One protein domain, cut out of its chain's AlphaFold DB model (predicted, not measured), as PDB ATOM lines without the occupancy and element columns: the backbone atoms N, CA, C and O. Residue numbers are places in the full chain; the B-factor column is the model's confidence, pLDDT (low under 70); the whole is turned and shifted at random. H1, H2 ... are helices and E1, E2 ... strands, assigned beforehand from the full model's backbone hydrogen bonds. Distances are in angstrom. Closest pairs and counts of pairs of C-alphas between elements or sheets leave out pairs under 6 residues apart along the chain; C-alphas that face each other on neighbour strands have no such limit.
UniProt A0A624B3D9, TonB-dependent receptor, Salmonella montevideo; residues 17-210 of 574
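Overview. This is residues 17 to 210 of the 574 residues of the protein "TonB-dependent receptor" of Salmonella montevideo (UniProt A0A624B3D9). Two strongly twisted sheets stand face to face as a sandwich, with the long helix H4 packed across the outside of the larger sheet and H3 folded back beside H4. H1 packs on E2 and E3, covering one edge between the sheets, and H2 packs on E6, E9 and residues 206 to 209 of H4. The printed part has 194 residues with four named helices and twelve named strands, in the order E1 H1 E2 to E11 H2 E12 H3 H4, class mixed. The antiparallel sheets run E1 E3 E4 E11 E6 E9 E12 and E2 E5 E10 E7 E8. The whole is compact, radius of gyration of the C-alphas 16.4 A, spans 50 by 43 by 29 A.

Arrangement. E1, residues 17 to 19, is an edge strand beside E3, residues 47 to 58, with N 18 and O 49 2.7 A apart. H1, residues 20 to 30, is on both sheets; it runs along E2, residues 32 to 35, at 11 degrees on the local plane, the closest C-alphas, Gly 27 and Asp 33, 5.5 A apart. E3 and E4, residues 62 to 71, form a hairpin, with N 54 and O 66 at 2.9 A. A jelly roll, one long hairpin wound over both sheets, nests four antiparallel pairs: E4 with E11, residues 130 to 139, N 65 to O 136 2.8 A; E5, residues 75 to 79, with E10, residues 122 to 126, N 77 to O 124 2.9 A; E6, residues 83 to 92, with E9, residues 110 to 116, N 88 to O 112 2.8 A; and the hairpin of E7, residues 94 to 99, and E8, residues 102 to 107, N 97 to O 104 2.9 A. H2, residues 151 to 161, is on the larger sheet, its height over the sheet 10.8 A; Ala 161 and Ser 114 of E9 are their closest C-alphas, 5.1 A. E12, residues 165 to 168, is the other edge strand, beside E9, N 111 to O 167 2.9 A. H3, residues 171 to 180, only grazes the larger sheet. H3 and H4, residues 187 to 209, form a helical hairpin and touch at a shallow tilt of 25 degrees, opposite ways, closest C-alphas Ala 180 and Arg 190, 5.6 A. H4 runs across the strands, at 73 degrees to E6 on the local plane, its height over the sheet 8.2 A. In H1, H2, H3 and H4 every O i to N i+4 pair is within hydrogen-bond range.

Along the chain. E1 begins at C-alpha 17, (-67.049, -7.891, 24.899). E3 is 30.1 A long and bends by 70 degrees at residue 50. H4, 33.1 A, ends at C-alpha 209, (-30.955, 5.424, 30.241).

Size, cuts and confidence. The C-alphas farthest apart, Gln 41 and Ser 152, are 49.9 A apart. The printed part has no cut; the links E2 to E3 and E11 to H2 are long. Mean pLDDT of the printed part is 78.9, with 41 residues under 70, among them 140 to 163.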
ATOM      1  N   ILE A  17     -67.245  -7.182  23.632       88.12
ATOM      2  CA  ILE A  17     -67.049  -7.891  24.899       88.12
ATOM      3  C   ILE A  17     -66.033  -9.008  24.648       88.12
ATOM      4  O   ILE A  17     -66.236  -9.844  23.770       88.12
ATOM      5  N   PHE A  18     -64.946  -9.001  25.410       88.06
ATOM      6  CA  PHE A  18     -63.903 -10.017  25.415       88.06
ATOM      7  C   PHE A  18     -64.145 -10.973  26.580       88.06
ATOM      8  O   PHE A  18     -64.255 -10.563  27.742       88.06
ATOM      9  N   SER A  19     -64.257 -12.250  26.243       90.38
ATOM     10  CA  SER A  19     -64.496 -13.355  27.164       90.38
ATOM     11  C   SER A  19     -63.195 -14.021  27.606       90.38
ATOM     12  O   SER A  19     -62.136 -13.776  27.031       90.38
ATOM     13  N   VAL A  20     -63.262 -14.923  28.586       85.69
ATOM     14  CA  VAL A  20     -62.095 -15.714  29.009       85.69
ATOM     15  C   VAL A  20     -61.453 -16.474  27.835       85.69
ATOM     16  O   VAL A  20     -60.231 -16.540  27.756       85.69
ATOM     17  N   SER A  21     -62.241 -16.985  26.883       84.75
ATOM     18  CA  SER A  21     -61.703 -17.635  25.675       84.75
ATOM     19  C   SER A  21     -60.889 -16.695  24.783       84.75
ATOM     20  O   SER A  21     -59.844 -17.104  24.279       84.75
ATOM     21  N   ASP A  22     -61.305 -15.430  24.643       85.81
ATOM     22  CA  ASP A  22     -60.531 -14.426  23.905       85.81
ATOM     23  C   ASP A  22     -59.184 -14.182  24.609       85.81
ATOM     24  O   ASP A  22     -58.150 -14.104  23.956       85.81
ATOM     25  N   PHE A  23     -59.180 -14.135  25.944       83.19
ATOM     26  CA  PHE A  23     -57.963 -13.961  26.740       83.19
ATOM     27  C   PHE A  23     -57.013 -15.152  26.664       83.19
ATOM     28  O   PHE A  23     -55.807 -14.951  26.559       83.19
ATOM     29  N   ILE A  24     -57.528 -16.381  26.679       79.31
ATOM     30  CA  ILE A  24     -56.703 -17.579  26.476       79.31
ATOM     31  C   ILE A  24     -56.068 -17.536  25.079       79.31
ATOM     32  O   ILE A  24     -54.863 -17.734  24.955       79.31
ATOM     33  N   ALA A  25     -56.835 -17.171  24.045       77.25
ATOM     34  CA  ALA A  25     -56.315 -17.027  22.686       77.25
ATOM     35  C   ALA A  25     -55.263 -15.904  22.560       77.25
ATOM     36  O   ALA A  25     -54.274 -16.063  21.842       77.25
ATOM     37  N   PHE A  26     -55.437 -14.777  23.264       80.56
ATOM     38  CA  PHE A  26     -54.400 -13.741  23.371       80.56
ATOM     39  C   PHE A  26     -53.160 -14.266  24.094       80.56
ATOM     40  O   PHE A  26     -52.040 -13.989  23.671       80.56
ATOM     41  N   GLY A  27     -53.356 -15.053  25.150       73.50
ATOM     42  CA  GLY A  27     -52.281 -15.640  25.932       73.50
ATOM     43  C   GLY A  27     -51.413 -16.602  25.133       73.50
ATOM     44  O   GLY A  27     -50.192 -16.499  25.188       73.50
ATOM     45  N   GLU A  28     -52.023 -17.467  24.322       72.19
ATOM     46  CA  GLU A  28     -51.306 -18.376  23.417       72.19
ATOM     47  C   GLU A  28     -50.547 -17.620  22.319       72.19
ATOM     48  O   GLU A  28     -49.419 -17.972  21.982       72.19
ATOM     49  N   ARG A  29     -51.141 -16.553  21.774       68.94
ATOM     50  CA  ARG A  29     -50.538 -15.772  20.686       68.94
ATOM     51  C   ARG A  29     -49.367 -14.903  21.152       68.94
ATOM     52  O   ARG A  29     -48.383 -14.767  20.430       68.94
ATOM     53  N   TYR A  30     -49.483 -14.304  22.335       69.44
ATOM     54  CA  TYR A  30     -48.531 -13.312  22.847       69.44
ATOM     55  C   TYR A  30     -47.654 -13.822  23.980       69.44
ATOM     56  O   TYR A  30     -46.784 -13.090  24.448       69.44
ATOM     57  N   GLY A  31     -47.866 -15.067  24.407       68.94
ATOM     58  CA  GLY A  31     -47.189 -15.644  25.556       68.94
ATOM     59  C   GLY A  31     -47.490 -14.834  26.800       68.94
ATOM     60  O   GLY A  31     -46.580 -14.273  27.401       68.94
ATOM     61  N   ILE A  32     -48.766 -14.721  27.158       80.00
ATOM     62  CA  ILE A  32     -49.221 -14.048  28.377       80.00
ATOM     63  C   ILE A  32     -50.133 -15.010  29.128       80.00
ATOM     64  O   ILE A  32     -51.145 -15.457  28.598       80.00
ATOM     65  N   ASP A  33     -49.814 -15.303  30.380       81.12
ATOM     66  CA  ASP A  33     -50.760 -15.993  31.243       81.12
ATOM     67  C   ASP A  33     -51.780 -15.020  31.781       81.12
ATOM     68  O   ASP A  33     -51.425 -13.983  32.345       81.12
ATOM     69  N   TYR A  34     -53.039 -15.419  31.703       84.94
ATOM     70  CA  TYR A  34     -54.129 -14.703  32.329       84.94
ATOM     71  C   TYR A  34     -54.703 -15.517  33.480       84.94
ATOM     72  O   TYR A  34     -54.989 -16.708  33.343       84.94
ATOM     73  N   ARG A  35     -54.904 -14.861  34.624       85.50
ATOM     74  CA  ARG A  35     -55.578 -15.438  35.790       85.50
ATOM     75  C   ARG A  35     -56.760 -14.566  36.185       85.50
ATOM     76  O   ARG A  35     -56.640 -13.350  36.259       85.50
ATOM     77  N   PHE A  36     -57.891 -15.195  36.486       86.00
ATOM     78  CA  PHE A  36     -59.146 -14.514  36.817       86.00
ATOM     79  C   PHE A  36     -59.521 -14.796  38.281       86.00
ATOM     80  O   PHE A  36     -60.274 -15.733  38.547       86.00
ATOM     81  N   PRO A  37     -58.974 -14.049  39.260       80.19
ATOM     82  CA  PRO A  37     -59.131 -14.360  40.686       80.19
ATOM     83  C   PRO A  37     -60.587 -14.329  41.175       80.19
ATOM     84  O   PRO A  37     -60.938 -15.091  42.071       80.19
ATOM     85  N   ALA A  38     -61.443 -13.499  40.572       79.44
ATOM     86  CA  ALA A  38     -62.868 -13.430  40.909       79.44
ATOM     87  C   ALA A  38     -63.730 -14.488  40.195       79.44
ATOM     88  O   ALA A  38     -64.922 -14.588  40.473       79.44
ATOM     89  N   LEU A  39     -63.146 -15.293  39.297       76.19
ATOM     90  CA  LEU A  39     -63.844 -16.344  38.558       76.19
ATOM     91  C   LEU A  39     -63.159 -17.711  38.768       76.19
ATOM     92  O   LEU A  39     -62.557 -18.251  37.846       76.19
ATOM     93  N   PRO A  40     -63.236 -18.316  39.965       60.41
ATOM     94  CA  PRO A  40     -62.569 -19.592  40.249       60.41
ATOM     95  C   PRO A  40     -63.132 -20.794  39.460       60.41
ATOM     96  O   PRO A  40     -62.464 -21.820  39.367       60.41
ATOM     97  N   GLN A  41     -64.333 -20.677  38.876       67.94
ATOM     98  CA  GLN A  41     -64.969 -21.670  37.993       67.94
ATOM     99  C   GLN A  41     -65.574 -20.976  36.754       67.94
ATOM    100  O   GLN A  41     -66.792 -20.947  36.580       67.94
ATOM    101  N   TYR A  42     -64.745 -20.340  35.919       73.75
ATOM    102  CA  TYR A  42     -65.232 -19.670  34.705       73.75
ATOM    103  C   TYR A  42     -65.642 -20.655  33.602       73.75
ATOM    104  O   TYR A  42     -65.054 -21.722  33.429       73.75
ATOM    105  N   THR A  43     -66.606 -20.241  32.781       74.06
ATOM    106  CA  THR A  43     -66.843 -20.813  31.448       74.06
ATOM    107  C   THR A  43     -66.072 -20.011  30.396       74.06
ATOM    108  O   THR A  43     -65.812 -18.822  30.584       74.06
ATOM    109  N   GLN A  44     -65.742 -20.622  29.254       75.69
ATOM    110  CA  GLN A  44     -65.038 -19.949  28.148       75.69
ATOM    111  C   GLN A  44     -65.727 -18.652  27.670       75.69
ATOM    112  O   GLN A  44     -65.052 -17.735  27.207       75.69
ATOM    113  N   SER A  45     -67.048 -18.543  27.838       83.38
ATOM    114  CA  SER A  45     -67.862 -17.378  27.469       83.38
ATOM    115  C   SER A  45     -67.980 -16.292  28.550       83.38
ATOM    116  O   SER A  45     -68.637 -15.281  28.309       83.38
ATOM    117  N   SER A  46     -67.374 -16.464  29.731       85.44
ATOM    118  CA  SER A  46     -67.476 -15.481  30.823       85.44
ATOM    119  C   SER A  46     -66.864 -14.131  30.404       85.44
ATOM    120  O   SER A  46     -65.708 -14.121  29.977       85.44
ATOM    121  N   PRO A  47     -67.593 -13.000  30.495       88.38
ATOM    122  CA  PRO A  47     -67.106 -11.695  30.051       88.38
ATOM    123  C   PRO A  47     -66.095 -11.115  31.044       88.38
ATOM    124  O   PRO A  47     -66.359 -11.042  32.241       88.38
ATOM    125  N   VAL A  48     -64.949 -10.659  30.540       84.94
ATOM    126  CA  VAL A  48     -63.864 -10.086  31.355       84.94
ATOM    127  C   VAL A  48     -63.688  -8.602  31.068       84.94
ATOM    128  O   VAL A  48     -63.426  -7.810  31.973       84.94
ATOM    129  N   LEU A  49     -63.842  -8.207  29.806       89.62
ATOM    130  CA  LEU A  49     -63.459  -6.884  29.338       89.62
ATOM    131  C   LEU A  49     -64.458  -6.382  28.286       89.62
ATOM    132  O   LEU A  49     -64.904  -7.153  27.446       89.62
ATOM    133  N   HIS A  50     -64.817  -5.100  28.306       91.06
ATOM    134  CA  HIS A  50     -65.623  -4.459  27.268       91.06
ATOM    135  C   HIS A  50     -64.902  -3.234  26.697       91.06
ATOM    136  O   HIS A  50     -64.562  -2.312  27.437       91.06
ATOM    137  N   GLY A  51     -64.678  -3.189  25.385       89.31
ATOM    138  CA  GLY A  51     -64.016  -2.047  24.756       89.31
ATOM    139  C   GLY A  51     -63.485  -2.326  23.360       89.31
ATOM    140  O   GLY A  51     -64.021  -3.164  22.640       89.31
ATOM    141  N   ASP A  52     -62.444  -1.590  22.989       85.62
ATOM    142  CA  ASP A  52     -61.739  -1.718  21.717       85.62
ATOM    143  C   ASP A  52     -60.267  -2.056  21.972       85.62
ATOM    144  O   ASP A  52     -59.599  -1.389  22.770       85.62
ATOM    145  N   ILE A  53     -59.779  -3.102  21.310       85.06
ATOM    146  CA  ILE A  53     -58.370  -3.493  21.312       85.06
ATOM    147  C   ILE A  53     -57.945  -3.573  19.852       85.06
ATOM    148  O   ILE A  53     -58.501  -4.350  19.078       85.06
ATOM    149  N   GLU A  54     -56.971  -2.752  19.485       84.44
ATOM    150  CA  GLU A  54     -56.448  -2.660  18.129       84.44
ATOM    151  C   GLU A  54     -54.962  -2.995  18.133       84.44
ATOM    152  O   GLU A  54     -54.185  -2.462  18.929       84.44
ATOM    153  N   GLU A  55     -54.566  -3.847  17.197       80.94
ATOM    154  CA  GLU A  55     -53.185  -4.268  17.012       80.94
ATOM    155  C   GLU A  55     -52.642  -3.694  15.712       80.94
ATOM    156  O   GLU A  55     -53.275  -3.770  14.658       80.94
ATOM    157  N   ILE A  56     -51.451  -3.112  15.792       80.00
ATOM    158  CA  ILE A  56     -50.786  -2.480  14.662       80.00
ATOM    159  C   ILE A  56     -49.380  -3.057  14.580       80.00
ATOM    160  O   ILE A  56     -48.547  -2.846  15.463       80.00
ATOM    161  N   ALA A  57     -49.115  -3.791  13.502       78.38
ATOM    162  CA  ALA A  57     -47.772  -4.230  13.160       78.38
ATOM    163  C   ALA A  57     -47.069  -3.118  12.374       78.38
ATOM    164  O   ALA A  57     -47.554  -2.683  11.325       78.38
ATOM    165  N   LEU A  58     -45.931  -2.657  12.885       73.44
ATOM    166  CA  LEU A  58     -45.076  -1.696  12.199       73.44
ATOM    167  C   LEU A  58     -43.882  -2.400  11.536       73.44
ATOM    168  O   LEU A  58     -43.485  -3.496  11.956       73.44
ATOM    169  N   PRO A  59     -43.277  -1.791  10.500       66.81
ATOM    170  CA  PRO A  59     -42.026  -2.282   9.937       66.81
ATOM    171  C   PRO A  59     -40.949  -2.455  11.022       66.81
ATOM    172  O   PRO A  59     -40.775  -1.607  11.888       66.81
ATOM    173  N   GLY A  60     -40.197  -3.560  10.970       63.50
ATOM    174  CA  GLY A  60     -39.078  -3.815  11.891       63.50
ATOM    175  C   GLY A  60     -39.424  -4.618  13.142       63.50
ATOM    176  O   GLY A  60     -38.689  -4.545  14.117       63.50
ATOM    177  N   GLY A  61     -40.517  -5.388  13.123       69.75
ATOM    178  CA  GLY A  61     -40.840  -6.341  14.194       69.75
ATOM    179  C   GLY A  61     -41.444  -5.703  15.449       69.75
ATOM    180  O   GLY A  61     -41.522  -6.360  16.487       69.75
ATOM    181  N   ILE A  62     -41.867  -4.438  15.352       76.19
ATOM    182  CA  ILE A  62     -42.546  -3.697  16.416       76.19
ATOM    183  C   ILE A  62     -44.047  -3.972  16.325       76.19
ATOM    184  O   ILE A  62     -44.678  -3.745  15.288       76.19
ATOM    185  N   CYS A  63     -44.629  -4.420  17.430       80.94
ATOM    186  CA  CYS A  63     -46.061  -4.602  17.576       80.94
ATOM    187  C   CYS A  63     -46.600  -3.613  18.601       80.94
ATOM    188  O   CYS A  63     -46.061  -3.471  19.700       80.94
ATOM    189  N   ILE A  64     -47.664  -2.919  18.217       83.88
ATOM    190  CA  ILE A  64     -48.368  -1.975  19.069       83.88
ATOM    191  C   ILE A  64     -49.741  -2.546  19.373       83.88
ATOM    192  O   ILE A  64     -50.483  -2.891  18.455       83.88
ATOM    193  N   THR A  65     -50.110  -2.548  20.647       87.31
ATOM    194  CA  THR A  65     -51.471  -2.842  21.088       87.31
ATOM    195  C   THR A  65     -52.046  -1.596  21.738       87.31
ATOM    196  O   THR A  65     -51.553  -1.100  22.755       87.31
ATOM    197  N   ARG A  66     -53.096  -1.057  21.125       87.56
ATOM    198  CA  ARG A  66     -53.910   0.014  21.688       87.56
ATOM    199  C   ARG A  66     -55.112  -0.618  22.367       87.56
ATOM    200  O   ARG A  66     -55.854  -1.349  21.723       87.56
ATOM    201  N   SER A  67     -55.348  -0.247  23.616       88.12
ATOM    202  CA  SER A  67     -56.515  -0.696  24.371       88.12
ATOM    203  C   SER A  67     -57.283   0.523  24.870       88.12
ATOM    204  O   SER A  67     -56.704   1.352  25.568       88.12
ATOM    205  N   ASP A  68     -58.564   0.649  24.516       90.31
ATOM    206  CA  ASP A  68     -59.529   1.569  25.139       90.31
ATOM    207  C   ASP A  68     -60.682   0.759  25.709       90.31
ATOM    208  O   ASP A  68     -61.601   0.342  24.993       90.31
ATOM    209  N   VAL A  69     -60.591   0.473  27.002       89.50
ATOM    210  CA  VAL A  69     -61.336  -0.635  27.557       89.50
ATOM    211  C   VAL A  69     -61.835  -0.429  28.988       89.50
ATOM    212  O   VAL A  69     -61.288   0.360  29.754       89.50
ATOM    213  N   HIS A  70     -62.896  -1.152  29.344       91.06
ATOM    214  CA  HIS A  70     -63.504  -1.197  30.670       91.06
ATOM    215  C   HIS A  70     -63.434  -2.622  31.226       91.06
ATOM    216  O   HIS A  70     -64.047  -3.542  30.678       91.06
ATOM    217  N   VAL A  71     -62.671  -2.806  32.297       87.44
ATOM    218  CA  VAL A  71     -62.476  -4.104  32.946       87.44
ATOM    219  C   VAL A  71     -63.745  -4.459  33.711       87.44
ATOM    220  O   VAL A  71     -64.118  -3.753  34.635       87.44
ATOM    221  N   LEU A  72     -64.428  -5.531  33.319       87.44
ATOM    222  CA  LEU A  72     -65.664  -5.982  33.969       87.44
ATOM    223  C   LEU A  72     -65.377  -6.934  35.129       87.44
ATOM    224  O   LEU A  72     -66.094  -6.943  36.121       87.44
ATOM    225  N   GLN A  73     -64.337  -7.755  34.989       85.31
ATOM    226  CA  GLN A  73     -63.900  -8.711  36.000       85.31
ATOM    227  C   GLN A  73     -62.400  -8.551  36.219       85.31
ATOM    228  O   GLN A  73     -61.669  -8.367  35.241       85.31
ATOM    229  N   PRO A  74     -61.920  -8.615  37.470       88.12
ATOM    230  CA  PRO A  74     -60.513  -8.428  37.746       88.12
ATOM    231  C   PRO A  74     -59.710  -9.586  37.156       88.12
ATOM    232  O   PRO A  74     -60.113 -10.752  37.240       88.12
ATOM    233  N   TYR A  75     -58.563  -9.259  36.574       86.56
ATOM    234  CA  TYR A  75     -57.654 -10.238  35.997       86.56
ATOM    235  C   TYR A  75     -56.198  -9.850  36.238       86.56
ATOM    236  O   TYR A  75     -55.845  -8.680  36.390       86.56
ATOM    237  N   GLU A  76     -55.352 -10.865  36.272       88.69
ATOM    238  CA  GLU A  76     -53.908 -10.745  36.377       88.69
ATOM    239  C   GLU A  76     -53.285 -11.214  35.071       88.69
ATOM    240  O   GLU A  76     -53.769 -12.170  34.459       88.69
ATOM    241  N   THR A  77     -52.214 -10.549  34.652       86.88
ATOM    242  CA  THR A  77     -51.410 -10.949  33.495       86.88
ATOM    243  C   THR A  77     -50.007 -11.306  33.953       86.88
ATOM    244  O   THR A  77     -49.497 -10.686  34.882       86.88
ATOM    245  N   THR A  78     -49.378 -12.302  33.331       84.31
ATOM    246  CA  THR A  78     -47.951 -12.610  33.510       84.31
ATOM    247  C   THR A  78     -47.315 -12.841  32.148       84.31
ATOM    248  O   THR A  78     -47.747 -13.722  31.412       84.31
ATOM    249  N   SER A  79     -46.295 -12.066  31.785       82.00
ATOM    250  CA  SER A  79     -45.584 -12.263  30.516       82.00
ATOM    251  C   SER A  79     -44.755 -13.553  30.531       82.00
ATOM    252  O   SER A  79     -43.990 -13.772  31.470       82.00
ATOM    253  N   ARG A  80     -44.844 -14.353  29.466       69.38
ATOM    254  CA  ARG A  80     -44.033 -15.554  29.204       69.38
ATOM    255  C   ARG A  80     -43.076 -15.407  28.025       69.38
ATOM    256  O   ARG A  80     -42.020 -16.024  28.039       69.38
ATOM    257  N   HIS A  81     -43.424 -14.625  27.004       70.62
ATOM    258  CA  HIS A  81     -42.518 -14.411  25.874       70.62
ATOM    259  C   HIS A  81     -41.414 -13.411  26.209       70.62
ATOM    260  O   HIS A  81     -41.649 -12.377  26.839       70.62
ATOM    261  N   SER A  82     -40.206 -13.704  25.725       68.81
ATOM    262  CA  SER A  82     -39.109 -12.748  25.756       68.81
ATOM    263  C   SER A  82     -39.389 -11.609  24.784       68.81
ATOM    264  O   SER A  82     -39.653 -11.841  23.602       68.81
ATOM    265  N   SER A  83     -39.269 -10.383  25.266       76.44
ATOM    266  CA  SER A  83     -39.308  -9.189  24.438       76.44
ATOM    267  C   SER A  83     -38.067  -8.362  24.753       76.44
ATOM    268  O   SER A  83     -37.906  -7.938  25.900       76.44
ATOM    269  N   PRO A  84     -37.186  -8.102  23.768       72.06
ATOM    270  CA  PRO A  84     -36.023  -7.237  23.967       72.06
ATOM    271  C   PRO A  84     -36.420  -5.845  24.468       72.06
ATOM    272  O   PRO A  84     -35.656  -5.185  25.168       72.06
ATOM    273  N   LEU A  85     -37.646  -5.426  24.146       79.38
ATOM    274  CA  LEU A  85     -38.247  -4.213  24.652       79.38
ATOM    275  C   LEU A  85     -39.758  -4.362  24.782       79.38
ATOM    276  O   LEU A  85     -40.471  -4.491  23.786       79.38
ATOM    277  N   TYR A  86     -40.227  -4.192  26.011       86.69
ATOM    278  CA  TYR A  86     -41.607  -3.876  26.308       86.69
ATOM    279  C   TYR A  86     -41.732  -2.450  26.847       86.69
ATOM    280  O   TYR A  86     -41.032  -2.064  27.786       86.69
ATOM    281  N   MET A  87     -42.650  -1.672  26.279       89.12
ATOM    282  CA  MET A  87     -43.023  -0.351  26.769       89.12
ATOM    283  C   MET A  87     -44.536  -0.272  26.965       89.12
ATOM    284  O   MET A  87     -45.296  -0.650  26.082       89.12
ATOM    285  N   LEU A  88     -44.979   0.266  28.100       92.25
ATOM    286  CA  LEU A  88     -46.385   0.552  28.378       92.25
ATOM    287  C   LEU A  88     -46.564   2.045  28.629       92.25
ATOM    288  O   LEU A  88     -45.978   2.582  29.563       92.25
ATOM    289  N   VAL A  89     -47.421   2.696  27.849       93.44
ATOM    290  CA  VAL A  89     -47.847   4.082  28.067       93.44
ATOM    291  C   VAL A  89     -49.286   4.094  28.570       93.44
ATOM    292  O   VAL A  89     -50.186   3.565  27.914       93.44
ATOM    293  N   VAL A  90     -49.519   4.731  29.717       92.12
ATOM    294  CA  VAL A  90     -50.865   4.903  30.278       92.12
ATOM    295  C   VAL A  90     -51.408   6.261  29.855       92.12
ATOM    296  O   VAL A  90     -50.821   7.300  30.142       92.12
ATOM    297  N   LEU A  91     -52.543   6.266  29.167       89.56
ATOM    298  CA  LEU A  91     -53.201   7.478  28.669       89.56
ATOM    299  C   LEU A  91     -54.442   7.834  29.489       89.56
ATOM    300  O   LEU A  91     -54.771   9.012  29.618       89.56
ATOM    301  N   GLU A  92     -55.100   6.832  30.070       88.81
ATOM    302  CA  GLU A  92     -56.222   6.974  30.999       88.81
ATOM    303  C   GLU A  92     -56.215   5.798  31.987       88.81
ATOM    304  O   GLU A  92     -55.933   4.664  31.597       88.81
ATOM    305  N   GLY A  93     -56.540   6.069  33.252       85.06
ATOM    306  CA  GLY A  93     -56.552   5.071  34.323       85.06
ATOM    307  C   GLY A  93     -55.203   4.897  35.028       85.06
ATOM    308  O   GLY A  93     -54.305   5.733  34.896       85.06
ATOM    309  N   ASN A  94     -55.094   3.824  35.815       84.75
ATOM    310  CA  ASN A  94     -53.887   3.453  36.550       84.75
ATOM    311  C   ASN A  94     -53.574   1.975  36.312       84.75
ATOM    312  O   ASN A  94     -54.490   1.156  36.259       84.75
ATOM    313  N   VAL A  95     -52.292   1.638  36.209       84.31
ATOM    314  CA  VAL A  95     -51.829   0.259  36.025       84.31
ATOM    315  C   VAL A  95     -50.751  -0.038  37.057       84.31
ATOM    316  O   VAL A  95     -49.771   0.699  37.160       84.31
ATOM    317  N   ALA A  96     -50.933  -1.114  37.819       86.56
ATOM    318  CA  ALA A  96     -49.906  -1.652  38.700       86.56
ATOM    319  C   ALA A  96     -49.173  -2.783  37.971       86.56
ATOM    320  O   ALA A  96     -49.797  -3.763  37.558       86.56
ATOM    321  N   LEU A  97     -47.862  -2.625  37.807       88.56
ATOM    322  CA  LEU A  97     -46.966  -3.624  37.238       88.56
ATOM    323  C   LEU A  97     -46.019  -4.127  38.324       88.56
ATOM    324  O   LEU A  97     -45.539  -3.343  39.133       88.56
ATOM    325  N   ALA A  98     -45.698  -5.407  38.320       84.19
ATOM    326  CA  ALA A  98     -44.674  -6.008  39.153       84.19
ATOM    327  C   ALA A  98     -43.644  -6.682  38.250       84.19
ATOM    328  O   ALA A  98     -44.001  -7.506  37.411       84.19
ATOM    329  N   VAL A  99     -42.374  -6.328  38.411       82.75
ATOM    330  CA  VAL A  99     -41.252  -6.988  37.733       82.75
ATOM    331  C   VAL A  99     -40.342  -7.530  38.812       82.75
ATOM    332  O   VAL A  99     -39.833  -6.771  39.638       82.75
ATOM    333  N   ASN A 100     -40.159  -8.848  38.830       74.50
ATOM    334  CA  ASN A 100     -39.487  -9.553  39.925       74.50
ATOM    335  C   ASN A 100     -40.177  -9.244  41.279       74.50
ATOM    336  O   ASN A 100     -41.377  -9.486  41.406       74.50
ATOM    337  N   GLU A 101     -39.450  -8.700  42.266       70.56
ATOM    338  CA  GLU A 101     -39.962  -8.288  43.594       70.56
ATOM    339  C   GLU A 101     -40.354  -6.793  43.664       70.56
ATOM    340  O   GLU A 101     -40.777  -6.298  44.709       70.56
ATOM    341  N   GLN A 102     -40.202  -6.031  42.573       75.12
ATOM    342  CA  GLN A 102     -40.478  -4.590  42.556       75.12
ATOM    343  C   GLN A 102     -41.824  -4.273  41.911       75.12
ATOM    344  O   GLN A 102     -42.139  -4.755  40.825       75.12
ATOM    345  N   THR A 103     -42.601  -3.409  42.570       84.19
ATOM    346  CA  THR A 103     -43.903  -2.936  42.080       84.19
ATOM    347  C   THR A 103     -43.808  -1.494  41.585       84.19
ATOM    348  O   THR A 103     -43.286  -0.618  42.273       84.19
ATOM    349  N   PHE A 104     -44.361  -1.242  40.404       82.62
ATOM    350  CA  PHE A 104     -44.412   0.037  39.713       82.62
ATOM    351  C   PHE A 104     -45.869   0.454  39.512       82.62
ATOM    352  O   PHE A 104     -46.656  -0.271  38.904       82.62
ATOM    353  N   LEU A 105     -46.230   1.642  39.998       84.44
ATOM    354  CA  LEU A 105     -47.561   2.212  39.806       84.44
ATOM    355  C   LEU A 105     -47.512   3.283  38.714       84.44
ATOM    356  O   LEU A 105     -46.852   4.310  38.869       84.44
ATOM    357  N   LEU A 106     -48.227   3.046  37.620       85.75
ATOM    358  CA  LEU A 106     -48.325   3.966  36.498       85.75
ATOM    359  C   LEU A 106     -49.685   4.654  36.518       85.75
ATOM    360  O   LEU A 106     -50.720   4.011  36.692       85.75
ATOM    361  N   SER A 107     -49.679   5.957  36.267       88.31
ATOM    362  CA  SER A 107     -50.883   6.771  36.074       88.31
ATOM    363  C   SER A 107     -50.849   7.450  34.707       88.31
ATOM    364  O   SER A 107     -49.814   7.462  34.039       88.31
ATOM    365  N   ALA A 108     -51.977   8.013  34.274       87.88
ATOM    366  CA  ALA A 108     -52.080   8.701  32.988       87.88
ATOM    367  C   ALA A 108     -50.945   9.725  32.756       87.88
ATOM    368  O   ALA A 108     -50.730  10.628  33.565       87.88
ATOM    369  N   GLY A 109     -50.251   9.602  31.623       86.06
ATOM    370  CA  GLY A 109     -49.074  10.396  31.252       86.06
ATOM    371  C   GLY A 109     -47.732   9.735  31.583       86.06
ATOM    372  O   GLY A 109     -46.696  10.229  31.144       86.06
ATOM    373  N   MET A 110     -47.734   8.612  32.303       89.38
ATOM    374  CA  MET A 110     -46.525   7.841  32.590       89.38
ATOM    375  C   MET A 110     -46.293   6.749  31.549       89.38
ATOM    376  O   MET A 110     -47.233   6.168  30.996       89.38
ATOM    377  N   ALA A 111     -45.018   6.450  31.336       90.94
ATOM    378  CA  ALA A 111     -44.559   5.305  30.582       90.94
ATOM    379  C   ALA A 111     -43.672   4.415  31.452       90.94
ATOM    380  O   ALA A 111     -42.962   4.882  32.343       90.94
ATOM    381  N   PHE A 112     -43.724   3.125  31.166       90.94
ATOM    382  CA  PHE A 112     -42.854   2.107  31.721       90.94
ATOM    383  C   PHE A 112     -42.105   1.433  30.587       90.94
ATOM    384  O   PHE A 112     -42.713   1.171  29.551       90.94
ATOM    385  N   CYS A 113     -40.830   1.111  30.779       88.88
ATOM    386  CA  CYS A 113     -40.128   0.209  29.874       88.88
ATOM    387  C   CYS A 113     -39.210  -0.763  30.616       88.88
ATOM    388  O   CYS A 113     -38.642  -0.432  31.656       88.88
ATOM    389  N   SER A 114     -39.099  -1.972  30.069       85.12
ATOM    390  CA  SER A 114     -38.255  -3.055  30.575       85.12
ATOM    391  C   SER A 114     -37.981  -4.051  29.454       85.12
ATOM    392  O   SER A 114     -38.797  -4.219  28.543       85.12
ATOM    393  N   GLN A 115     -36.869  -4.765  29.559       81.19
ATOM    394  CA  GLN A 115     -36.676  -6.029  28.868       81.19
ATOM    395  C   GLN A 115     -37.532  -7.116  29.536       81.19
ATOM    396  O   GLN A 115     -37.708  -7.112  30.759       81.19
ATOM    397  N   LEU A 116     -38.074  -8.023  28.726       78.81
ATOM    398  CA  LEU A 116     -38.805  -9.210  29.158       78.81
ATOM    399  C   LEU A 116     -38.023 -10.464  28.781       78.81
ATOM    400  O   LEU A 116     -37.586 -10.611  27.638       78.81
ATOM    401  N   SER A 117     -37.879 -11.382  29.725       73.06
ATOM    402  CA  SER A 117     -37.232 -12.680  29.528       73.06
ATOM    403  C   SER A 117     -37.838 -13.719  30.471       73.06
ATOM    404  O   SER A 117     -38.627 -13.375  31.350       73.06
ATOM    405  N   GLU A 118     -37.438 -14.985  30.342       65.81
ATOM    406  CA  GLU A 118     -37.845 -16.038  31.287       65.81
ATOM    407  C   GLU A 118     -37.446 -15.726  32.742       65.81
ATOM    408  O   GLU A 118     -38.105 -16.178  33.674       65.81
ATOM    409  N   GLN A 119     -36.390 -14.929  32.948       62.94
ATOM    410  CA  GLN A 119     -35.912 -14.512  34.272       62.94
ATOM    411  C   GLN A 119     -36.495 -13.166  34.732       62.94
ATOM    412  O   GLN A 119     -36.336 -12.801  35.894       62.94
ATOM    413  N   GLN A 120     -37.153 -12.424  33.838       70.56
ATOM    414  CA  GLN A 120     -37.681 -11.086  34.094       70.56
ATOM    415  C   GLN A 120     -39.074 -10.959  33.482       70.56
ATOM    416  O   GLN A 120     -39.256 -10.464  32.368       70.56
ATOM    417  N   THR A 121     -40.066 -11.436  34.233       80.25
ATOM    418  CA  THR A 121     -41.478 -11.410  33.842       80.25
ATOM    419  C   THR A 121     -42.183 -10.188  34.422       80.25
ATOM    420  O   THR A 121     -42.004  -9.875  35.602       80.25
ATOM    421  N   ILE A 122     -43.049  -9.547  33.637       86.75
ATOM    422  CA  ILE A 122     -43.989  -8.538  34.130       86.75
ATOM    423  C   ILE A 122     -45.278  -9.230  34.559       86.75
ATOM    424  O   ILE A 122     -45.880  -9.976  33.785       86.75
ATOM    425  N   ARG A 123     -45.725  -8.920  35.773       87.00
ATOM    426  CA  ARG A 123     -47.073  -9.195  36.258       87.00
ATOM    427  C   ARG A 123     -47.880  -7.910  36.315       87.00
ATOM    428  O   ARG A 123     -47.412  -6.940  36.894       87.00
ATOM    429  N   ALA A 124     -49.080  -7.882  35.753       86.69
ATOM    430  CA  ALA A 124     -49.988  -6.748  35.921       86.69
ATOM    431  C   ALA A 124     -51.259  -7.190  36.636       86.69
ATOM    432  O   ALA A 124     -51.767  -8.281  36.381       86.69
ATOM    433  N   HIS A 125     -51.783  -6.334  37.511       85.19
ATOM    434  CA  HIS A 125     -53.079  -6.545  38.145       85.19
ATOM    435  C   HIS A 125     -54.073  -5.496  37.649       85.19
ATOM    436  O   HIS A 125     -53.811  -4.291  37.712       85.19
ATOM    437  N   HIS A 126     -55.225  -5.964  37.175       83.94
ATOM    438  CA  HIS A 126     -56.296  -5.129  36.653       83.94
ATOM    439  C   HIS A 126     -57.541  -5.314  37.517       83.94
ATOM    440  O   HIS A 126     -58.120  -6.398  37.559       83.94
ATOM    441  N   GLY A 127     -57.946  -4.252  38.218       80.69
ATOM    442  CA  GLY A 127     -59.141  -4.257  39.063       80.69
ATOM    443  C   GLY A 127     -60.442  -4.200  38.258       80.69
ATOM    444  O   GLY A 127     -60.461  -3.693  37.133       80.69
ATOM    445  N   ALA A 128     -61.530  -4.689  38.856       78.19
ATOM    446  CA  ALA A 128     -62.879  -4.575  38.302       78.19
ATOM    447  C   ALA A 128     -63.320  -3.108  38.171       78.19
ATOM    448  O   ALA A 128     -62.836  -2.242  38.900       78.19
ATOM    449  N   ASP A 129     -64.225  -2.848  37.231       77.00
ATOM    450  CA  ASP A 129     -64.816  -1.542  36.914       77.00
ATOM    451  C   ASP A 129     -63.796  -0.418  36.669       77.00
ATOM    452  O   ASP A 129     -64.053   0.771  36.876       77.00
ATOM    453  N   SER A 130     -62.604  -0.790  36.196       80.12
ATOM    454  CA  SER A 130     -61.558   0.158  35.836       80.12
ATOM    455  C   SER A 130     -61.608   0.482  34.345       80.12
ATOM    456  O   SER A 130     -61.632  -0.398  33.480       80.12
ATOM    457  N   LYS A 131     -61.606   1.779  34.025       87.94
ATOM    458  CA  LYS A 131     -61.434   2.255  32.653       87.94
ATOM    459  C   LYS A 131     -59.954   2.482  32.376       87.94
ATOM    460  O   LYS A 131     -59.304   3.263  33.072       87.94
ATOM    461  N   LEU A 132     -59.442   1.816  31.352       87.94
ATOM    462  CA  LEU A 132     -58.036   1.834  30.983       87.94
ATOM    463  C   LEU A 132     -57.889   2.234  29.522       87.94
ATOM    464  O   LEU A 132     -58.474   1.614  28.632       87.94
ATOM    465  N   ARG A 133     -57.065   3.258  29.281       90.88
ATOM    466  CA  ARG A 133     -56.520   3.530  27.952       90.88
ATOM    467  C   ARG A 133     -55.024   3.396  27.983       90.88
ATOM    468  O   ARG A 133     -54.343   4.186  28.640       90.88
ATOM    469  N   THR A 134     -54.522   2.417  27.254       91.38
ATOM    470  CA  THR A 134     -53.101   2.095  27.233       91.38
ATOM    471  C   THR A 134     -52.612   1.894  25.814       91.38
ATOM    472  O   THR A 134     -53.362   1.511  24.914       91.38
ATOM    473  N   LEU A 135     -51.327   2.152  25.635       90.69
ATOM    474  CA  LEU A 135     -50.589   1.787  24.444       90.69
ATOM    475  C   LEU A 135     -49.404   0.938  24.891       90.69
ATOM    476  O   LEU A 135     -48.521   1.449  25.578       90.69
ATOM    477  N   SER A 136     -49.406  -0.343  24.546       89.50
ATOM    478  CA  SER A 136     -48.250  -1.209  24.755       89.50
ATOM    479  C   SER A 136     -47.501  -1.399  23.450       89.50
ATOM    480  O   SER A 136     -48.101  -1.542  22.386       89.50
ATOM    481  N   LEU A 137     -46.184  -1.402  23.548       86.31
ATOM    482  CA  LEU A 137     -45.264  -1.646  22.457       86.31
ATOM    483  C   LEU A 137     -44.366  -2.811  22.859       86.31
ATOM    484  O   LEU A 137     -43.732  -2.772  23.911       86.31
ATOM    485  N   GLY A 138     -44.344  -3.840  22.023       82.44
ATOM    486  CA  GLY A 138     -43.492  -5.009  22.177       82.44
ATOM    487  C   GLY A 138     -42.663  -5.234  20.921       82.44
ATOM    488  O   GLY A 138     -43.139  -5.024  19.804       82.44
ATOM    489  N   MET A 139     -41.423  -5.673  21.105       78.44
ATOM    490  CA  MET A 139     -40.557  -6.119  20.013       78.44
ATOM    491  C   MET A 139     -40.385  -7.633  20.076       78.44
ATOM    492  O   MET A 139     -40.167  -8.183  21.158       78.44
ATOM    493  N   TYR A 140     -40.468  -8.307  18.930       67.50
ATOM    494  CA  TYR A 140     -40.247  -9.753  18.858       67.50
ATOM    495  C   TYR A 140     -38.799 -10.072  18.454       67.50
ATOM    496  O   TYR A 140     -38.305  -9.469  17.496       67.50
ATOM    497  N   PRO A 141     -38.123 -11.027  19.129       59.31
ATOM    498  CA  PRO A 141     -36.739 -11.407  18.826       59.31
ATOM    499  C   PRO A 141     -36.520 -11.799  17.358       59.31
ATOM    500  O   PRO A 141     -35.544 -11.369  16.748       59.31
ATOM    501  N   ASP A 142     -37.480 -12.513  16.767       60.66
ATOM    502  CA  ASP A 142     -37.384 -13.075  15.411       60.66
ATOM    503  C   ASP A 142     -37.731 -12.064  14.296       60.66
ATOM    504  O   ASP A 142     -37.717 -12.389  13.110       60.66
ATOM    505  N   GLY A 143     -38.055 -10.814  14.653       58.84
ATOM    506  CA  GLY A 143     -38.579  -9.793  13.736       58.84
ATOM    507  C   GLY A 143     -37.543  -9.033  12.895       58.84
ATOM    508  O   GLY A 143     -37.908  -8.058  12.235       58.84
ATOM    509  N   GLY A 144     -36.259  -9.415  12.939       58.03
ATOM    510  CA  GLY A 144     -35.179  -8.740  12.197       58.03
ATOM    511  C   GLY A 144     -34.922  -7.288  12.634       58.03
ATOM    512  O   GLY A 144     -34.394  -6.481  11.872       58.03
ATOM    513  N   TRP A 145     -35.332  -6.920  13.851       64.31
ATOM    514  CA  TRP A 145     -35.260  -5.545  14.357       64.31
ATOM    515  C   TRP A 145     -33.813  -5.062  14.562       64.31
ATOM    516  O   TRP A 145     -33.505  -3.904  14.274       64.31
ATOM    517  N   ARG A 146     -32.910  -5.968  14.973       58.44
ATOM    518  CA  ARG A 146     -31.466  -5.708  15.119       58.44
ATOM    519  C   ARG A 146     -30.794  -5.289  13.811       58.44
ATOM    520  O   ARG A 146     -29.840  -4.528  13.843       58.44
ATOM    521  N   GLU A 147     -31.295  -5.755  12.669       57.22
ATOM    522  CA  GLU A 147     -30.729  -5.446  11.347       57.22
ATOM    523  C   GLU A 147     -31.177  -4.074  10.817       57.22
ATOM    524  O   GLU A 147     -30.609  -3.560   9.854       57.22
ATOM    525  N   ARG A 148     -32.215  -3.481  11.423       58.47
ATOM    526  CA  ARG A 148     -32.849  -2.233  10.963       58.47
ATOM    527  C   ARG A 148     -32.593  -1.041  11.879       58.47
ATOM    528  O   ARG A 148     -32.753   0.096  11.440       58.47
ATOM    529  N   LEU A 149     -32.188  -1.282  13.123       61.06
ATOM    530  CA  LEU A 149     -31.598  -0.259  13.980       61.06
ATOM    531  C   LEU A 149     -30.079  -0.213  13.754       61.06
ATOM    532  O   LEU A 149     -29.472  -1.243  13.467       61.06
ATOM    533  N   PRO A 150     -29.428   0.953  13.903       58.72
ATOM    534  CA  PRO A 150     -27.973   0.995  13.990       58.72
ATOM    535  C   PRO A 150     -27.513   0.057  15.114       58.72
ATOM    536  O   PRO A 150     -28.016   0.170  16.231       58.72
ATOM    537  N   VAL A 151     -26.574  -0.852  14.834       56.09
ATOM    538  CA  VAL A 151     -26.141  -1.912  15.772       56.09
ATOM    539  C   VAL A 151     -25.765  -1.347  17.152       56.09
ATOM    540  O   VAL A 151     -26.175  -1.891  18.171       56.09
ATOM    541  N   SER A 152     -25.117  -0.177  17.194       57.53
ATOM    542  CA  SER A 152     -24.762   0.516  18.443       57.53
ATOM    543  C   SER A 152     -25.967   0.901  19.312       57.53
ATOM    544  O   SER A 152     -25.862   0.936  20.530       57.53
ATOM    545  N   LEU A 153     -27.113   1.194  18.696       60.53
ATOM    546  CA  LEU A 153     -28.330   1.635  19.377       60.53
ATOM    547  C   LEU A 153     -29.133   0.444  19.918       60.53
ATOM    548  O   LEU A 153     -29.767   0.560  20.963       60.53
ATOM    549  N   ALA A 154     -29.067  -0.704  19.236       62.69
ATOM    550  CA  ALA A 154     -29.627  -1.961  19.729       62.69
ATOM    551  C   ALA A 154     -28.868  -2.458  20.972       62.69
ATOM    552  O   ALA A 154     -29.497  -2.779  21.978       62.69
ATOM    553  N   ASP A 155     -27.532  -2.427  20.938       64.94
ATOM    554  CA  ASP A 155     -26.691  -2.838  22.068       64.94
ATOM    555  C   ASP A 155     -26.813  -1.872  23.264       64.94
ATOM    556  O   ASP A 155     -26.911  -2.306  24.414       64.94
ATOM    557  N   GLU A 156     -26.846  -0.553  23.028       66.88
ATOM    558  CA  GLU A 156     -27.088   0.440  24.091       66.88
ATOM    559  C   GLU A 156     -28.460   0.252  24.743       66.88
ATOM    560  O   GLU A 156     -28.581   0.378  25.965       66.88
ATOM    561  N   TRP A 157     -29.480  -0.074  23.946       65.94
ATOM    562  CA  TRP A 157     -30.827  -0.314  24.444       65.94
ATOM    563  C   TRP A 157     -30.905  -1.585  25.290       65.94
ATOM    564  O   TRP A 157     -31.411  -1.531  26.408       65.94
ATOM    565  N   GLU A 158     -30.408  -2.719  24.788       65.12
ATOM    566  CA  GLU A 158     -30.454  -4.002  25.506       65.12
ATOM    567  C   GLU A 158     -29.756  -3.907  26.873       65.12
ATOM    568  O   GLU A 158     -30.290  -4.374  27.876       65.12
ATOM    569  N   ASN A 159     -28.622  -3.204  26.945       64.19
ATOM    570  CA  ASN A 159     -27.913  -2.976  28.207       64.19
ATOM    571  C   ASN A 159     -28.653  -2.009  29.154       64.19
ATOM    572  O   ASN A 159     -28.576  -2.142  30.375       64.19
ATOM    573  N   SER A 160     -29.370  -1.033  28.598       63.28
ATOM    574  CA  SER A 160     -30.090   0.012  29.335       63.28
ATOM    575  C   SER A 160     -31.449  -0.435  29.876       63.28
ATOM    576  O   SER A 160     -31.840  -0.068  30.984       63.28
ATOM    577  N   ALA A 161     -32.186  -1.221  29.091       56.97
ATOM    578  CA  ALA A 161     -33.544  -1.667  29.390       56.97
ATOM    579  C   ALA A 161     -33.599  -2.921  30.276       56.97
ATOM    580  O   ALA A 161     -34.690  -3.336  30.670       56.97
ATOM    581  N   ALA A 162     -32.445  -3.493  30.639       59.59
ATOM    582  CA  ALA A 162     -32.343  -4.583  31.609       59.59
ATOM    583  C   ALA A 162     -32.941  -4.208  32.982       59.59
ATOM    584  O   ALA A 162     -33.451  -5.066  33.700       59.59
ATOM    585  N   SER A 163     -32.941  -2.921  33.347       66.12
ATOM    586  CA  SER A 163     -33.630  -2.426  34.545       66.12
ATOM    587  C   SER A 163     -34.995  -1.833  34.196       66.12
ATOM    588  O   SER A 163     -35.103  -0.933  33.365       66.12
ATOM    589  N   ALA A 164     -36.037  -2.312  34.876       79.50
ATOM    590  CA  ALA A 164     -37.384  -1.771  34.769       79.50
ATOM    591  C   ALA A 164     -37.416  -0.293  35.203       79.50
ATOM    592  O   ALA A 164     -36.951   0.051  36.292       79.50
ATOM    593  N   MET A 165     -37.974   0.586  34.366       82.31
ATOM    594  CA  MET A 165     -38.026   2.023  34.648       82.31
ATOM    595  C   MET A 165     -39.398   2.630  34.389       82.31
ATOM    596  O   MET A 165     -40.115   2.230  33.473       82.31
ATOM    597  N   VAL A 166     -39.716   3.666  35.165       85.81
ATOM    598  CA  VAL A 166     -40.901   4.508  34.989       85.81
ATOM    599  C   VAL A 166     -40.458   5.938  34.729       85.81
ATOM    600  O   VAL A 166     -39.596   6.471  35.427       85.81
ATOM    601  N   TRP A 167     -41.070   6.578  33.740       85.38
ATOM    602  CA  TRP A 167     -40.765   7.949  33.354       85.38
ATOM    603  C   TRP A 167     -42.020   8.697  32.902       85.38
ATOM    604  O   TRP A 167     -43.058   8.113  32.595       85.38
ATOM    605  N   GLN A 168     -41.935  10.026  32.914       87.44
ATOM    606  CA  GLN A 168     -43.019  10.897  32.468       87.44
ATOM    607  C   GLN A 168     -42.919  11.129  30.968       87.44
ATOM    608  O   GLN A 168     -41.879  11.585  30.492       87.44
ATOM    609  N   VAL A 169     -44.005  10.865  30.240       87.19
ATOM    610  CA  VAL A 169     -44.056  11.118  28.801       87.19
ATOM    611  C   VAL A 169     -44.101  12.628  28.568       87.19
ATOM    612  O   VAL A 169     -45.019  13.294  29.057       87.19
ATOM    613  N   PRO A 170     -43.138  13.200  27.824       85.19
ATOM    614  CA  PRO A 170     -43.166  14.612  27.482       85.19
ATOM    615  C   PRO A 170     -44.461  14.998  26.773       85.19
ATOM    616  O   PRO A 170     -44.958  14.255  25.927       85.19
ATOM    617  N   GLU A 171     -44.969  16.195  27.071       81.75
ATOM    618  CA  GLU A 171     -46.254  16.657  26.536       81.75
ATOM    619  C   GLU A 171     -46.291  16.561  25.006       81.75
ATOM    620  O   GLU A 171     -47.222  15.982  24.461       81.75
ATOM    621  N   PHE A 172     -45.234  16.996  24.314       82.50
ATOM    622  CA  PHE A 172     -45.194  16.975  22.850       82.50
ATOM    623  C   PHE A 172     -45.404  15.570  22.253       82.50
ATOM    624  O   PHE A 172     -46.028  15.441  21.199       82.50
ATOM    625  N   LEU A 173     -44.954  14.514  22.942       88.69
ATOM    626  CA  LEU A 173     -45.218  13.129  22.547       88.69
ATOM    627  C   LEU A 173     -46.628  12.703  22.944       88.69
ATOM    628  O   LEU A 173     -47.324  12.085  22.145       88.69
ATOM    629  N   LEU A 174     -47.085  13.075  24.140       85.62
ATOM    630  CA  LEU A 174     -48.427  12.756  24.629       85.62
ATOM    631  C   LEU A 174     -49.532  13.380  23.758       85.62
ATOM    632  O   LEU A 174     -50.532  12.725  23.463       85.62
ATOM    633  N   SER A 175     -49.345  14.622  23.313       82.75
ATOM    634  CA  SER A 175     -50.217  15.315  22.364       82.75
ATOM    635  C   SER A 175     -50.253  14.604  21.013       82.75
ATOM    636  O   SER A 175     -51.338  14.352  20.484       82.75
ATOM    637  N   GLY A 176     -49.087  14.207  20.492       85.12
ATOM    638  CA  GLY A 176     -48.996  13.403  19.274       85.12
ATOM    639  C   GLY A 176     -49.734  12.070  19.407       85.12
ATOM    640  O   GLY A 176     -50.525  11.717  18.535       85.12
ATOM    641  N   LEU A 177     -49.538  11.355  20.521       86.31
ATOM    642  CA  LEU A 177     -50.220  10.090  20.803       86.31
ATOM    643  C   LEU A 177     -51.734  10.263  20.832       86.31
ATOM    644  O   LEU A 177     -52.452   9.513  20.178       86.31
ATOM    645  N   ARG A 178     -52.231  11.272  21.554       83.06
ATOM    646  CA  ARG A 178     -53.668  11.568  21.630       83.06
ATOM    647  C   ARG A 178     -54.258  11.872  20.258       83.06
ATOM    648  O   ARG A 178     -55.361  11.414  19.973       83.06
ATOM    649  N   TYR A 179     -53.533  12.609  19.420       82.88
ATOM    650  CA  TYR A 179     -53.956  12.903  18.054       82.88
ATOM    651  C   TYR A 179     -53.993  11.639  17.189       82.88
ATOM    652  O   TYR A 179     -55.009  11.336  16.571       82.88
ATOM    653  N   ALA A 180     -52.921  10.846  17.213       79.62
ATOM    654  CA  ALA A 180     -52.804   9.620  16.431       79.62
ATOM    655  C   ALA A 180     -53.760   8.500  16.898       79.62
ATOM    656  O   ALA A 180     -54.044   7.559  16.155       79.62
ATOM    657  N   GLN A 181     -54.303   8.600  18.113       72.62
ATOM    658  CA  GLN A 181     -55.345   7.702  18.603       72.62
ATOM    659  C   GLN A 181     -56.746   8.007  18.074       72.62
ATOM    660  O   GLN A 181     -57.609   7.130  18.158       72.62
ATOM    661  N   GLN A 182     -56.989   9.197  17.521       70.94
ATOM    662  CA  GLN A 182     -58.282   9.512  16.924       70.94
ATOM    663  C   GLN A 182     -58.414   8.838  15.548       70.94
ATOM    664  O   GLN A 182     -57.472   8.872  14.750       70.94
ATOM    665  N   PRO A 183     -59.566   8.221  15.235       62.09
ATOM    666  CA  PRO A 183     -59.818   7.696  13.900       62.09
ATOM    667  C   PRO A 183     -59.898   8.859  12.902       62.09
ATOM    668  O   PRO A 183     -60.816   9.675  12.948       62.09
ATOM    669  N   GLY A 184     -58.906   8.949  12.015       64.94
ATOM    670  CA  GLY A 184     -58.870   9.896  10.900       64.94
ATOM    671  C   GLY A 184     -59.224   9.231   9.562       64.94
ATOM    672  O   GLY A 184     -59.168   8.006   9.453       64.94
ATOM    673  N   PRO A 185     -59.540  10.011   8.512       55.94
ATOM    674  CA  PRO A 185     -59.989   9.485   7.216       55.94
ATOM    675  C   PRO A 185     -58.908   8.722   6.424       55.94
ATOM    676  O   PRO A 185     -59.240   7.974   5.508       55.94
ATOM    677  N   HIS A 186     -57.622   8.873   6.767       75.75
ATOM    678  CA  HIS A 186     -56.507   8.211   6.082       75.75
ATOM    679  C   HIS A 186     -55.709   7.309   7.033       75.75
ATOM    680  O   HIS A 186     -54.859   7.787   7.789       75.75
ATOM    681  N   ALA A 187     -55.931   5.993   6.945       73.19
ATOM    682  CA  ALA A 187     -55.253   4.988   7.772       73.19
ATOM    683  C   ALA A 187     -53.714   5.043   7.663       73.19
ATOM    684  O   ALA A 187     -53.026   4.959   8.676       73.19
ATOM    685  N   ALA A 188     -53.178   5.284   6.461       78.75
ATOM    686  CA  ALA A 188     -51.733   5.397   6.234       78.75
ATOM    687  C   ALA A 188     -51.102   6.597   6.964       78.75
ATOM    688  O   ALA A 188     -50.019   6.483   7.529       78.75
ATOM    689  N   SER A 189     -51.797   7.741   7.010       81.56
ATOM    690  CA  SER A 189     -51.327   8.934   7.731       81.56
ATOM    691  C   SER A 189     -51.258   8.671   9.235       81.56
ATOM    692  O   SER A 189     -50.251   8.953   9.885       81.56
ATOM    693  N   ARG A 190     -52.302   8.038   9.782       80.88
ATOM    694  CA  ARG A 190     -52.335   7.611  11.183       80.88
ATOM    695  C   ARG A 190     -51.202   6.639  11.512       80.88
ATOM    696  O   ARG A 190     -50.548   6.809  12.536       80.88
ATOM    697  N   GLN A 191     -50.954   5.659  10.645       78.25
ATOM    698  CA  GLN A 191     -49.882   4.682  10.820       78.25
ATOM    699  C   GLN A 191     -48.498   5.349  10.835       78.25
ATOM    700  O   GLN A 191     -47.736   5.112  11.766       78.25
ATOM    701  N   LEU A 192     -48.214   6.244   9.883       81.19
ATOM    702  CA  LEU A 192     -46.951   6.995   9.831       81.19
ATOM    703  C   LEU A 192     -46.753   7.895  11.057       81.19
ATOM    704  O   LEU A 192     -45.642   8.012  11.572       81.19
ATOM    705  N   MET A 193     -47.825   8.524  11.550       84.69
ATOM    706  CA  MET A 193     -47.761   9.323  12.774       84.69
ATOM    707  C   MET A 193     -47.461   8.460  13.998       84.69
ATOM    708  O   MET A 193     -46.587   8.821  14.784       84.69
ATOM    709  N   LEU A 194     -48.141   7.319  14.154       81.44
ATOM    710  CA  LEU A 194     -47.870   6.388  15.251       81.44
ATOM    711  C   LEU A 194     -46.431   5.880  15.197       81.44
ATOM    712  O   LEU A 194     -45.745   5.934  16.211       81.44
ATOM    713  N   GLU A 195     -45.951   5.467  14.026       80.56
ATOM    714  CA  GLU A 195     -44.572   5.022  13.823       80.56
ATOM    715  C   GLU A 195     -43.559   6.115  14.191       80.56
ATOM    716  O   GLU A 195     -42.661   5.886  15.002       80.56
ATOM    717  N   GLY A 196     -43.753   7.342  13.699       83.56
ATOM    718  CA  GLY A 196     -42.883   8.471  14.020       83.56
ATOM    719  C   GLY A 196     -42.882   8.836  15.508       83.56
ATOM    720  O   GLY A 196     -41.828   9.147  16.061       83.56
ATOM    721  N   ILE A 197     -44.037   8.790  16.176       88.00
ATOM    722  CA  ILE A 197     -44.137   9.067  17.616       88.00
ATOM    723  C   ILE A 197     -43.506   7.935  18.432       88.00
ATOM    724  O   ILE A 197     -42.830   8.215  19.421       88.00
ATOM    725  N   MET A 198     -43.668   6.675  18.018       82.00
ATOM    726  CA  MET A 198     -43.016   5.541  18.677       82.00
ATOM    727  C   MET A 198     -41.499   5.671  18.615       82.00
ATOM    728  O   MET A 198     -40.842   5.573  19.647       82.00
ATOM    729  N   LEU A 199     -40.938   5.975  17.444       80.81
ATOM    730  CA  LEU A 199     -39.496   6.191  17.301       80.81
ATOM    731  C   LEU A 199     -38.993   7.334  18.195       80.81
ATOM    732  O   LEU A 199     -37.912   7.237  18.775       80.81
ATOM    733  N   GLN A 200     -39.787   8.394  18.370       87.44
ATOM    734  CA  GLN A 200     -39.447   9.483  19.285       87.44
ATOM    735  C   GLN A 200     -39.535   9.073  20.764       87.44
ATOM    736  O   GLN A 200     -38.679   9.481  21.548       87.44
ATOM    737  N   LEU A 201     -40.526   8.265  21.158       87.38
ATOM    738  CA  LEU A 201     -40.632   7.718  22.519       87.38
ATOM    739  C   LEU A 201     -39.449   6.806  22.843       87.38
ATOM    740  O   LEU A 201     -38.879   6.921  23.925       87.38
ATOM    741  N   LEU A 202     -39.048   5.962  21.891       80.31
ATOM    742  CA  LEU A 202     -37.845   5.139  21.994       80.31
ATOM    743  C   LEU A 202     -36.603   6.026  22.151       80.31
ATOM    744  O   LEU A 202     -35.891   5.928  23.146       80.31
ATOM    745  N   GLY A 203     -36.380   6.979  21.247       79.62
ATOM    746  CA  GLY A 203     -35.238   7.893  21.354       79.62
ATOM    747  C   GLY A 203     -35.195   8.662  22.683       79.62
ATOM    748  O   GLY A 203     -34.122   8.858  23.257       79.62
ATOM    749  N   TYR A 204     -36.354   9.062  23.212       84.75
ATOM    750  CA  TYR A 204     -36.443   9.740  24.503       84.75
ATOM    751  C   TYR A 204     -36.091   8.816  25.673       84.75
ATOM    752  O   TYR A 204     -35.300   9.201  26.534       84.75
ATOM    753  N   ALA A 205     -36.634   7.599  25.686       80.12
ATOM    754  CA  ALA A 205     -36.344   6.605  26.709       80.12
ATOM    755  C   ALA A 205     -34.849   6.235  26.738       80.12
ATOM    756  O   ALA A 205     -34.263   6.242  27.817       80.12
ATOM    757  N   LEU A 206     -34.186   6.054  25.585       76.00
ATOM    758  CA  LEU A 206     -32.725   5.841  25.528       76.00
ATOM    759  C   LEU A 206     -31.930   6.949  26.203       76.00
ATOM    760  O   LEU A 206     -30.996   6.689  26.955       76.00
ATOM    761  N   ASN A 207     -32.306   8.198  25.942       77.81
ATOM    762  CA  ASN A 207     -31.617   9.347  26.513       77.81
ATOM    763  C   ASN A 207     -31.736   9.386  28.049       77.81
ATOM    764  O   ASN A 207     -30.842   9.882  28.735       77.81
ATOM    765  N   LEU A 208     -32.823   8.844  28.605       73.38
ATOM    766  CA  LEU A 208     -32.977   8.689  30.054       73.38
ATOM    767  C   LEU A 208     -32.088   7.579  30.625       73.38
ATOM    768  O   LEU A 208     -31.696   7.669  31.787       73.38
ATOM    769  N   CYS A 209     -31.746   6.574  29.819       63.47
ATOM    770  CA  CYS A 209     -30.955   5.424  30.241       63.47
ATOM    771  C   CYS A 209     -29.438   5.660  30.250       63.47
ATOM    772  O   CYS A 209     -28.696   4.822  30.760       63.47
ATOM    773  N   GLN A 210     -28.947   6.773  29.693       57.69
ATOM    774  CA  GLN A 210     -27.506   6.999  29.588       57.69
ATOM    775  C   GLN A 210     -26.837   7.157  30.970       57.69
ATOM    776  O   GLN A 210     -27.267   7.999  31.772       57.69
TER     777      GLN A 210